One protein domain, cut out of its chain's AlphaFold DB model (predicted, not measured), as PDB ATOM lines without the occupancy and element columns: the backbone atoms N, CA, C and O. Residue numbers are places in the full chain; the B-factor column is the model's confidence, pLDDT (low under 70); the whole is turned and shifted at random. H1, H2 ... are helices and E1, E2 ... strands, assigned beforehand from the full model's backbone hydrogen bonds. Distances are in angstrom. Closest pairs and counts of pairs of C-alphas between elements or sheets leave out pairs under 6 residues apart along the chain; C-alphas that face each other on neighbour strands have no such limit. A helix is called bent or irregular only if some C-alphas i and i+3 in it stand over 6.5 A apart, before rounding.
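Overview. This is residues 2 to 74 of the 207 residues of the protein "SGNH_hydro domain-containing protein" of Caldilineae bacterium (UniProt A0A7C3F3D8). Little regular structure: two small antiparallel strand pairs, E1 with E4 and E2 with E3, make the middle of an elongated body; helices H1 and H2 lie side by side at one end, and residues 59 to 74 fold back along the length. The 73 printed residues run E1, E2, E3, H1, H2, E4, class mixed, with 28 in named elements. The whole is only just loose, close to compact, radius of gyration of the C-alphas 13.8 A, spans 44 by 23 by 21 A.

Arrangement. E1, residues 13 to 15, is antiparallel to E4, residues 56 to 58, at 150 degrees, with N 13 and O 58 2.9 A apart. E2, residues 19 to 22, and E3, residues 27 to 30, form a hairpin, with N 21 and O 28 2.8 A apart. H1, residues 34 to 39, and H2, residues 43 to 50, are close but not clearly touching, closest C-alphas Arg 37 and Gln 46, 6.5 A, at a shallow tilt of 27 degrees, opposite ways. The closest C-alphas of E3 and H2 are Trp 30 and Ala 50, 4.8 A. Every O i to N i+4 pair is within hydrogen-bond range in H2; H1 has 0 of 2, and 2 of 3 O i to N i+3.

Along the chain. E1 begins at C-alpha 13 (178.985, 264.147, 248.540); E4 ends at C-alpha 58 (179.952, 262.968, 243.674). H2 spans 11.0 A; H1, 9.8 A, is irregular, with C-alphas 35 and 38 8.0 A apart.

Size, cuts and confidence. The farthest C-alphas, Pro 42 and Asp 62, are 44.3 A apart. The printed part has no cut, the five links are tight, and residues 73 to 74 are under pLDDT 70.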
ATOM      1  N   SER A   2     182.532 243.333 244.678       78.12
ATOM      2  CA  SER A   2     181.432 244.304 244.598       78.12
ATOM      3  C   SER A   2     181.322 245.064 245.914       78.12
ATOM      4  O   SER A   2     181.264 244.440 246.974       78.12
ATOM      5  N   TYR A   3     181.278 246.391 245.851       83.75
ATOM      6  CA  TYR A   3     181.144 247.248 247.024       83.75
ATOM      7  C   TYR A   3     179.812 247.999 246.955       83.75
ATOM      8  O   TYR A   3     179.509 248.615 245.935       83.75
ATOM      9  N   ARG A   4     178.999 247.927 248.015       86.88
ATOM     10  CA  ARG A   4     177.692 248.594 248.086       86.88
ATOM     11  C   ARG A   4     177.798 249.802 249.010       86.88
ATOM     12  O   ARG A   4     178.091 249.645 250.190       86.88
ATOM     13  N   LEU A   5     177.563 250.991 248.461       86.88
ATOM     14  CA  LEU A   5     177.443 252.229 249.227       86.88
ATOM     15  C   LEU A   5     175.968 252.517 249.472       86.88
ATOM     16  O   LEU A   5     175.156 252.411 248.553       86.88
ATOM     17  N   ARG A   6     175.630 252.898 250.704       87.81
ATOM     18  CA  ARG A   6     174.324 253.495 250.978       87.81
ATOM     19  C   ARG A   6     174.329 254.957 250.507       87.81
ATOM     20  O   ARG A   6     175.391 255.582 250.527       87.81
ATOM     21  N   PRO A   7     173.184 255.539 250.118       81.94
ATOM     22  CA  PRO A   7     173.127 256.937 249.673       81.94
ATOM     23  C   PRO A   7     173.544 257.986 250.732       81.94
ATOM     24  O   PRO A   7     173.804 259.140 250.389       81.94
ATOM     25  N   ASP A   8     173.615 257.602 252.009       83.81
ATOM     26  CA  ASP A   8     174.095 258.408 253.139       83.81
ATOM     27  C   ASP A   8     175.551 258.122 253.545       83.81
ATOM     28  O   ASP A   8     176.031 258.688 254.527       83.81
ATOM     29  N   ASP A   9     176.265 257.278 252.796       90.19
ATOM     30  CA  ASP A   9     177.665 256.962 253.062       90.19
ATOM     31  C   ASP A   9     178.535 258.237 253.012       90.19
ATOM     32  O   ASP A   9     178.432 259.010 252.055       90.19
ATOM     33  N   PRO A  10     179.428 258.473 253.994       88.44
ATOM     34  CA  PRO A  10     180.230 259.698 254.077       88.44
ATOM     35  C   PRO A  10     181.202 259.896 252.902       88.44
ATOM     36  O   PRO A  10     181.747 260.988 252.726       88.44
ATOM     37  N   ARG A  11     181.441 258.861 252.088       90.69
ATOM     38  CA  ARG A  11     182.224 258.964 250.845       90.69
ATOM     39  C   ARG A  11     181.434 259.589 249.695       90.69
ATOM     40  O   ARG A  11     182.049 260.012 248.715       90.69
ATOM     41  N   LEU A  12     180.106 259.654 249.799       90.19
ATOM     42  CA  LEU A  12     179.241 260.346 248.853       90.19
ATOM     43  C   LEU A  12     179.066 261.802 249.281       90.19
ATOM     44  O   LEU A  12     178.746 262.109 250.427       90.19
ATOM     45  N   ARG A  13     179.237 262.720 248.332       90.75
ATOM     46  CA  ARG A  13     178.985 264.147 248.540       90.75
ATOM     47  C   ARG A  13     177.776 264.587 247.737       90.75
ATOM     48  O   ARG A  13     177.760 264.443 246.518       90.75
ATOM     49  N   TRP A  14     176.805 265.173 248.426       90.44
ATOM     50  CA  TRP A  14     175.634 265.802 247.825       90.44
ATOM     51  C   TRP A  14     175.900 267.293 247.649       90.44
ATOM     52  O   TRP A  14     175.933 268.044 248.619       90.44
ATOM     53  N   TYR A  15     176.102 267.730 246.411       92.44
ATOM     54  CA  TYR A  15     176.237 269.149 246.097       92.44
ATOM     55  C   TYR A  15     174.918 269.706 245.568       92.44
ATOM     56  O   TYR A  15     174.203 269.017 244.845       92.44
ATOM     57  N   GLY A  16     174.628 270.970 245.883       90.94
ATOM     58  CA  GLY A  16     173.385 271.638 245.477       90.94
ATOM     59  C   GLY A  16     172.170 271.291 246.347       90.94
ATOM     60  O   GLY A  16     171.101 271.852 246.129       90.94
ATOM     61  N   ALA A  17     172.328 270.405 247.335       93.25
ATOM     62  CA  ALA A  17     171.330 270.142 248.368       93.25
ATOM     63  C   ALA A  17     171.600 271.020 249.602       93.25
ATOM     64  O   ALA A  17     172.748 271.161 250.020       93.25
ATOM     65  N   VAL A  18     170.546 271.590 250.187       94.56
ATOM     66  CA  VAL A  18     170.592 272.334 251.461       94.56
ATOM     67  C   VAL A  18     170.486 271.372 252.638       94.56
ATOM     68  O   VAL A  18     171.153 271.531 253.656       94.56
ATOM     69  N   SER A  19     169.653 270.346 252.495       94.50
ATOM     70  CA  SER A  19     169.530 269.268 253.466       94.50
ATOM     71  C   SER A  19     169.232 267.955 252.751       94.50
ATOM     72  O   SER A  19     169.030 267.920 251.536       94.50
ATOM     73  N   VAL A  20     169.224 266.856 253.497       91.75
ATOM     74  CA  VAL A  20     168.802 265.555 252.979       91.75
ATOM     75  C   VAL A  20     167.814 264.930 253.960       91.75
ATOM     76  O   VAL A  20     168.034 264.948 255.173       91.75
ATOM     77  N   GLN A  21     166.729 264.376 253.434       92.69
ATOM     78  CA  GLN A  21     165.818 263.520 254.178       92.69
ATOM     79  C   GLN A  21     166.346 262.093 254.090       92.69
ATOM     80  O   GLN A  21     166.651 261.608 253.000       92.69
ATOM     81  N   ARG A  22     166.466 261.431 255.240       90.56
ATOM     82  CA  ARG A  22     166.974 260.064 255.341       90.56
ATOM     83  C   ARG A  22     165.897 259.157 255.909       90.56
ATOM     84  O   ARG A  22     165.239 259.521 256.879       90.56
ATOM     85  N   THR A  23     165.763 257.984 255.314       88.38
ATOM     86  CA  THR A  23     165.032 256.847 255.871       88.38
ATOM     87  C   THR A  23     165.969 255.642 255.927       88.38
ATOM     88  O   THR A  23     167.136 255.733 255.536       88.38
ATOM     89  N   GLU A  24     165.485 254.506 256.425       85.19
ATOM     90  CA  GLU A  24     166.272 253.271 256.420       85.19
ATOM     91  C   GLU A  24     166.584 252.780 254.996       85.19
ATOM     92  O   GLU A  24     167.633 252.166 254.791       85.19
ATOM     93  N   GLU A  25     165.726 253.112 254.024       83.12
ATOM     94  CA  GLU A  25     165.752 252.584 252.655       83.12
ATOM     95  C   GLU A  25     166.293 253.578 251.618       83.12
ATOM     96  O   GLU A  25     166.923 253.174 250.641       83.12
ATOM     97  N   TRP A  26     166.079 254.882 251.811       88.81
ATOM     98  CA  TRP A  26     166.406 255.893 250.803       88.81
ATOM     99  C   TRP A  26     166.887 257.216 251.393       88.81
ATOM    100  O   TRP A  26     166.651 257.558 252.555       88.81
ATOM    101  N   VAL A  27     167.549 257.999 250.540       90.88
ATOM    102  CA  VAL A  27     167.943 259.380 250.822       90.88
ATOM    103  C   VAL A  27     167.418 260.275 249.714       90.88
ATOM    104  O   VAL A  27     167.602 259.979 248.535       90.88
ATOM    105  N   MET A  28     166.786 261.379 250.101       91.31
ATOM    106  CA  MET A  28     166.289 262.394 249.180       91.31
ATOM    107  C   MET A  28     166.982 263.723 249.469       91.31
ATOM    108  O   MET A  28     166.947 264.188 250.614       91.31
ATOM    109  N   PRO A  29     167.608 264.360 248.470       92.25
ATOM    110  CA  PRO A  29     168.118 265.712 248.623       92.25
ATOM    111  C   PRO A  29     166.978 266.731 248.625       92.25
ATOM    112  O   PRO A  29     166.027 266.616 247.859       92.25
ATOM    113  N   TRP A  30     167.113 267.767 249.447       93.75
ATOM    114  CA  TRP A  30     166.183 268.890 249.516       93.75
ATOM    115  C   TRP A  30     166.923 270.201 249.275       93.75
ATOM    116  O   TRP A  30     168.028 270.413 249.779       93.75
ATOM    117  N   ARG A  31     166.293 271.120 248.538       92.81
ATOM    118  CA  ARG A  31     166.816 272.474 248.269       92.81
ATOM    119  C   ARG A  31     166.352 273.523 249.292       92.81
ATOM    120  O   ARG A  31     166.562 274.711 249.090       92.81
ATOM    121  N   ILE A  32     165.766 273.062 250.398       94.12
ATOM    122  CA  ILE A  32     165.434 273.805 251.626       94.12
ATOM    123  C   ILE A  32     165.792 272.936 252.850       94.12
ATOM    124  O   ILE A  32     166.081 271.744 252.672       94.12
ATOM    125  N   PRO A  33     165.762 273.462 254.087       96.19
ATOM    126  CA  PRO A  33     165.866 272.633 255.286       96.19
ATOM    127  C   PRO A  33     164.612 271.753 255.450       96.19
ATOM    128  O   PRO A  33     163.540 272.233 255.809       96.19
ATOM    129  N   TYR A  34     164.726 270.446 255.190       94.25
ATOM    130  CA  TYR A  34     163.613 269.490 255.273       94.25
ATOM    131  C   TYR A  34     162.880 269.483 256.633       94.25
ATOM    132  O   TYR A  34     161.640 269.435 256.627       94.25
ATOM    133  N   PRO A  35     163.578 269.558 257.792       95.62
ATOM    134  CA  PRO A  35     162.910 269.631 259.093       95.62
ATOM    135  C   PRO A  35     162.000 270.858 259.238       95.62
ATOM    136  O   PRO A  35     160.989 270.792 259.928       95.62
ATOM    137  N   GLU A  36     162.314 271.946 258.534       96.19
ATOM    138  CA  GLU A  36     161.612 273.231 258.599       96.19
ATOM    139  C   GLU A  36     160.735 273.484 257.365       96.19
ATOM    140  O   GLU A  36     160.220 274.584 257.186       96.19
ATOM    141  N   ARG A  37     160.519 272.479 256.502       93.94
ATOM    142  CA  ARG A  37     159.799 272.643 255.222       93.94
ATOM    143  C   ARG A  37     158.416 273.296 255.353       93.94
ATOM    144  O   ARG A  37     157.961 273.949 254.423       93.94
ATOM    145  N   ALA A  38     157.767 273.150 256.511       93.81
ATOM    146  CA  ALA A  38     156.478 273.772 256.812       93.81
ATOM    147  C   ALA A  38     156.523 275.314 256.801       93.81
ATOM    148  O   ALA A  38     155.495 275.943 256.573       93.81
ATOM    149  N   LEU A  39     157.703 275.919 256.982       94.06
ATOM    150  CA  LEU A  39     157.923 277.365 256.879       94.06
ATOM    151  C   LEU A  39     157.937 277.877 255.427       94.06
ATOM    152  O   LEU A  39     157.995 279.084 255.212       94.06
ATOM    153  N   PHE A  40     157.862 276.981 254.436       91.44
ATOM    154  CA  PHE A  40     157.920 277.303 253.008       91.44
ATOM    155  C   PHE A  40     156.587 276.977 252.305       91.44
ATOM    156  O   PHE A  40     156.525 276.037 251.509       91.44
ATOM    157  N   PRO A  41     155.485 277.694 252.602       87.62
ATOM    158  CA  PRO A  41     154.236 277.549 251.864       87.62
ATOM    159  C   PRO A  41     154.339 278.179 250.457       87.62
ATOM    160  O   PRO A  41     155.183 279.048 250.227       87.62
ATOM    161  N   PRO A  42     153.447 277.815 249.517       87.50
ATOM    162  CA  PRO A  42     152.413 276.778 249.625       87.50
ATOM    163  C   PRO A  42     152.994 275.356 249.491       87.50
ATOM    164  O   PRO A  42     154.170 275.199 249.186       87.50
ATOM    165  N   ALA A  43     152.176 274.309 249.670       83.62
ATOM    166  CA  ALA A  43     152.614 272.908 249.523       83.62
ATOM    167  C   ALA A  43     153.341 272.644 248.190       83.62
ATOM    168  O   ALA A  43     154.380 271.987 248.171       83.62
ATOM    169  N   ALA A  44     152.882 273.285 247.110       81.94
ATOM    170  CA  ALA A  44     153.539 273.240 245.809       81.94
ATOM    171  C   ALA A  44     155.017 273.680 245.863       81.94
ATOM    172  O   ALA A  44     155.851 273.101 245.178       81.94
ATOM    173  N   LEU A  45     155.393 274.665 246.693       84.56
ATOM    174  CA  LEU A  45     156.798 275.061 246.856       84.56
ATOM    175  C   LEU A  45     157.629 273.941 247.497       84.56
ATOM    176  O   LEU A  45     158.772 273.729 247.095       84.56
ATOM    177  N   GLN A  46     157.062 273.210 248.456       87.25
ATOM    178  CA  GLN A  46     157.738 272.093 249.119       87.25
ATOM    179  C   GLN A  46     157.994 270.947 248.134       87.25
ATOM    180  O   GLN A  46     159.104 270.420 248.091       87.25
ATOM    181  N   GLU A  47     157.016 270.632 247.283       84.38
ATOM    182  CA  GLU A  47     157.161 269.662 246.188       84.38
ATOM    183  C   GLU A  47     158.284 270.081 245.226       84.38
ATOM    184  O   GLU A  47     159.181 269.293 244.923       84.38
ATOM    185  N   ARG A  48     158.331 271.363 244.821       83.88
ATOM    186  CA  ARG A  48     159.442 271.885 244.001       83.88
ATOM    187  C   ARG A  48     160.781 271.801 244.721       83.88
ATOM    188  O   ARG A  48     161.797 271.516 244.084       83.88
ATOM    189  N   ALA A  49     160.818 272.071 246.021       87.75
ATOM    190  CA  ALA A  49     162.048 272.048 246.802       87.75
ATOM    191  C   ALA A  49     162.626 270.632 246.971       87.75
ATOM    192  O   ALA A  49     163.843 270.505 247.131       87.75
ATOM    193  N   ALA A  50     161.792 269.591 246.885       87.88
ATOM    194  CA  ALA A  50     162.215 268.191 246.856       87.88
ATOM    195  C   ALA A  50     162.826 267.769 245.504       87.88
ATOM    196  O   ALA A  50     163.556 266.781 245.430       87.88
ATOM    197  N   MET A  51     162.572 268.514 244.421       86.75
ATOM    198  CA  MET A  51     163.143 268.188 243.114       86.75
ATOM    199  C   MET A  51     164.671 268.378 243.099       86.75
ATOM    200  O   MET A  51     165.151 269.468 243.444       86.75
ATOM    201  N   PRO A  52     165.447 267.403 242.582       85.38
ATOM    202  CA  PRO A  52     166.911 267.439 242.577       85.38
ATOM    203  C   PRO A  52     167.502 268.320 241.456       85.38
ATOM    204  O   PRO A  52     168.579 268.039 240.932       85.38
ATOM    205  N   ALA A  53     166.823 269.403 241.064       82.69
ATOM    206  CA  ALA A  53     167.310 270.317 240.034       82.69
ATOM    207  C   ALA A  53     168.638 270.969 240.469       82.69
ATOM    208  O   ALA A  53     168.696 271.662 241.484       82.69
ATOM    209  N   GLY A  54     169.711 270.726 239.709       84.62
ATOM    210  CA  GLY A  54     171.066 271.191 240.035       84.62
ATOM    211  C   GLY A  54     171.768 270.411 241.158       84.62
ATOM    212  O   GLY A  54     172.915 270.726 241.492       84.62
ATOM    213  N   VAL A  55     171.122 269.383 241.723       90.38
ATOM    214  CA  VAL A  55     171.724 268.495 242.722       90.38
ATOM    215  C   VAL A  55     172.570 267.433 242.025       90.38
ATOM    216  O   VAL A  55     172.169 266.866 241.011       90.38
ATOM    217  N   ARG A  56     173.747 267.143 242.580       92.19
ATOM    218  CA  ARG A  56     174.658 266.104 242.076       92.19
ATOM    219  C   ARG A  56     175.255 265.298 243.223       92.19
ATOM    220  O   ARG A  56     175.651 265.868 244.241       92.19
ATOM    221  N   ILE A  57     175.360 263.988 243.021       90.50
ATOM    222  CA  ILE A  57     176.145 263.093 243.875       90.50
ATOM    223  C   ILE A  57     177.542 262.999 243.270       90.50
ATOM    224  O   ILE A  57     177.681 262.755 242.073       90.50
ATOM    225  N   ALA A  58     178.573 263.176 244.087       92.19
ATOM    226  CA  ALA A  58     179.952 262.968 243.674       92.19
ATOM    227  C   ALA A  58     180.664 262.000 244.619       92.19
ATOM    228  O   ALA A  58     180.493 262.055 245.837       92.19
ATOM    229  N   PHE A  59     181.502 261.152 244.040       92.06
ATOM    230  CA  PHE A  59     182.387 260.229 244.736       92.06
ATOM    231  C   PHE A  59     183.608 259.957 243.855       92.06
ATOM    232  O   PHE A  59     183.586 260.217 242.652       92.06
ATOM    233  N   ARG A  60     184.682 259.440 244.453       93.50
ATOM    234  CA  ARG A  60     185.883 259.006 243.731       93.50
ATOM    235  C   ARG A  60     185.999 257.494 243.840       93.50
ATOM    236  O   ARG A  60     185.873 256.956 244.937       93.50
ATOM    237  N   SER A  61     186.253 256.820 242.726       91.44
ATOM    238  CA  SER A  61     186.436 255.371 242.686       91.44
ATOM    239  C   SER A  61     187.339 254.982 241.517       91.44
ATOM    240  O   SER A  61     187.427 255.715 240.536       91.44
ATOM    241  N   ASP A  62     188.009 253.843 241.651       93.19
ATOM    242  CA  ASP A  62     188.739 253.118 240.608       93.19
ATOM    243  C   ASP A  62     187.891 252.006 239.958       93.19
ATOM    244  O   ASP A  62     188.386 251.255 239.117       93.19
ATOM    245  N   THR A  63     186.609 251.890 240.327       92.56
ATOM    246  CA  THR A  63     185.681 250.932 239.717       92.56
ATOM    247  C   THR A  63     185.459 251.231 238.236       92.56
ATOM    248  O   THR A  63     185.383 252.384 237.813       92.56
ATOM    249  N   THR A  64     185.268 250.177 237.451       93.62
ATOM    250  CA  THR A  64     184.875 250.261 236.039       93.62
ATOM    251  C   THR A  64     183.359 250.190 235.840       93.62
ATOM    252  O   THR A  64     182.878 250.454 234.741       93.62
ATOM    253  N   LEU A  65     182.596 249.857 236.890       92.62
ATOM    254  CA  LEU A  65     181.135 249.788 236.860       92.62
ATOM    255  C   LEU A  65     180.525 250.462 238.092       92.62
ATOM    256  O   LEU A  65     180.933 250.208 239.228       92.62
ATOM    257  N   VAL A  66     179.498 251.275 237.852       91.38
ATOM    258  CA  VAL A  66     178.628 251.862 238.874       91.38
ATOM    259  C   VAL A  66     177.195 251.480 238.526       91.38
ATOM    260  O   VAL A  66     176.772 251.637 237.384       91.38
ATOM    261  N   ALA A  67     176.454 250.988 239.512       90.25
ATOM    262  CA  ALA A  67     175.033 250.697 239.398       90.25
ATOM    263  C   ALA A  67     174.310 251.246 240.631       90.25
ATOM    264  O   ALA A  67     174.902 251.348 241.708       90.25
ATOM    265  N   GLY A  68     173.040 251.599 240.472       87.31
ATOM    266  CA  GLY A  68     172.216 252.132 241.547       87.31
ATOM    267  C   GLY A  68     170.753 252.212 241.142       87.31
ATOM    268  O   GLY A  68     170.412 252.054 239.971       87.31
ATOM    269  N   GLU A  69     169.907 252.465 242.131       87.56
ATOM    270  CA  GLU A  69     168.466 252.617 241.967       87.56
ATOM    271  C   GLU A  69     168.084 254.063 242.268       87.56
ATOM    272  O   GLU A  69     168.589 254.671 243.215       87.56
ATOM    273  N   VAL A  70     167.205 254.624 241.443       86.00
ATOM    274  CA  VAL A  70     166.649 255.962 241.641       86.00
ATOM    275  C   VAL A  70     165.146 255.900 241.441       86.00
ATOM    276  O   VAL A  70     164.663 255.274 240.499       86.00
ATOM    277  N   VAL A  71     164.409 256.575 242.319       82.00
ATOM    278  CA  VAL A  71     162.971 256.780 242.149       82.00
ATOM    279  C   VAL A  71     162.783 258.191 241.595       82.00
ATOM    280  O   VAL A  71     163.118 259.156 242.288       82.00
ATOM    281  N   PRO A  72     162.331 258.345 240.339       70.12
ATOM    282  CA  PRO A  72     162.157 259.662 239.750       70.12
ATOM    283  C   PRO A  72     160.990 260.392 240.415       70.12
ATOM    284  O   PRO A  72     159.934 259.812 240.661       70.12
ATOM    285  N   TYR A  73     161.178 261.688 240.653       53.31
ATOM    286  CA  TYR A  73     160.108 262.607 241.021       53.31
ATOM    287  C   TYR A  73     159.787 263.453 239.781       53.31
ATOM    288  O   TYR A  73     160.701 264.110 239.268       53.31
ATOM    289  N   PRO A  74     158.568 263.389 239.222       41.28
ATOM    290  CA  PRO A  74     158.235 264.149 238.026       41.28
ATOM    291  C   PRO A  74     158.051 265.642 238.338       41.28
ATOM    292  O   PRO A  74     157.911 266.033 239.492       41.28
TER     293      PRO A  74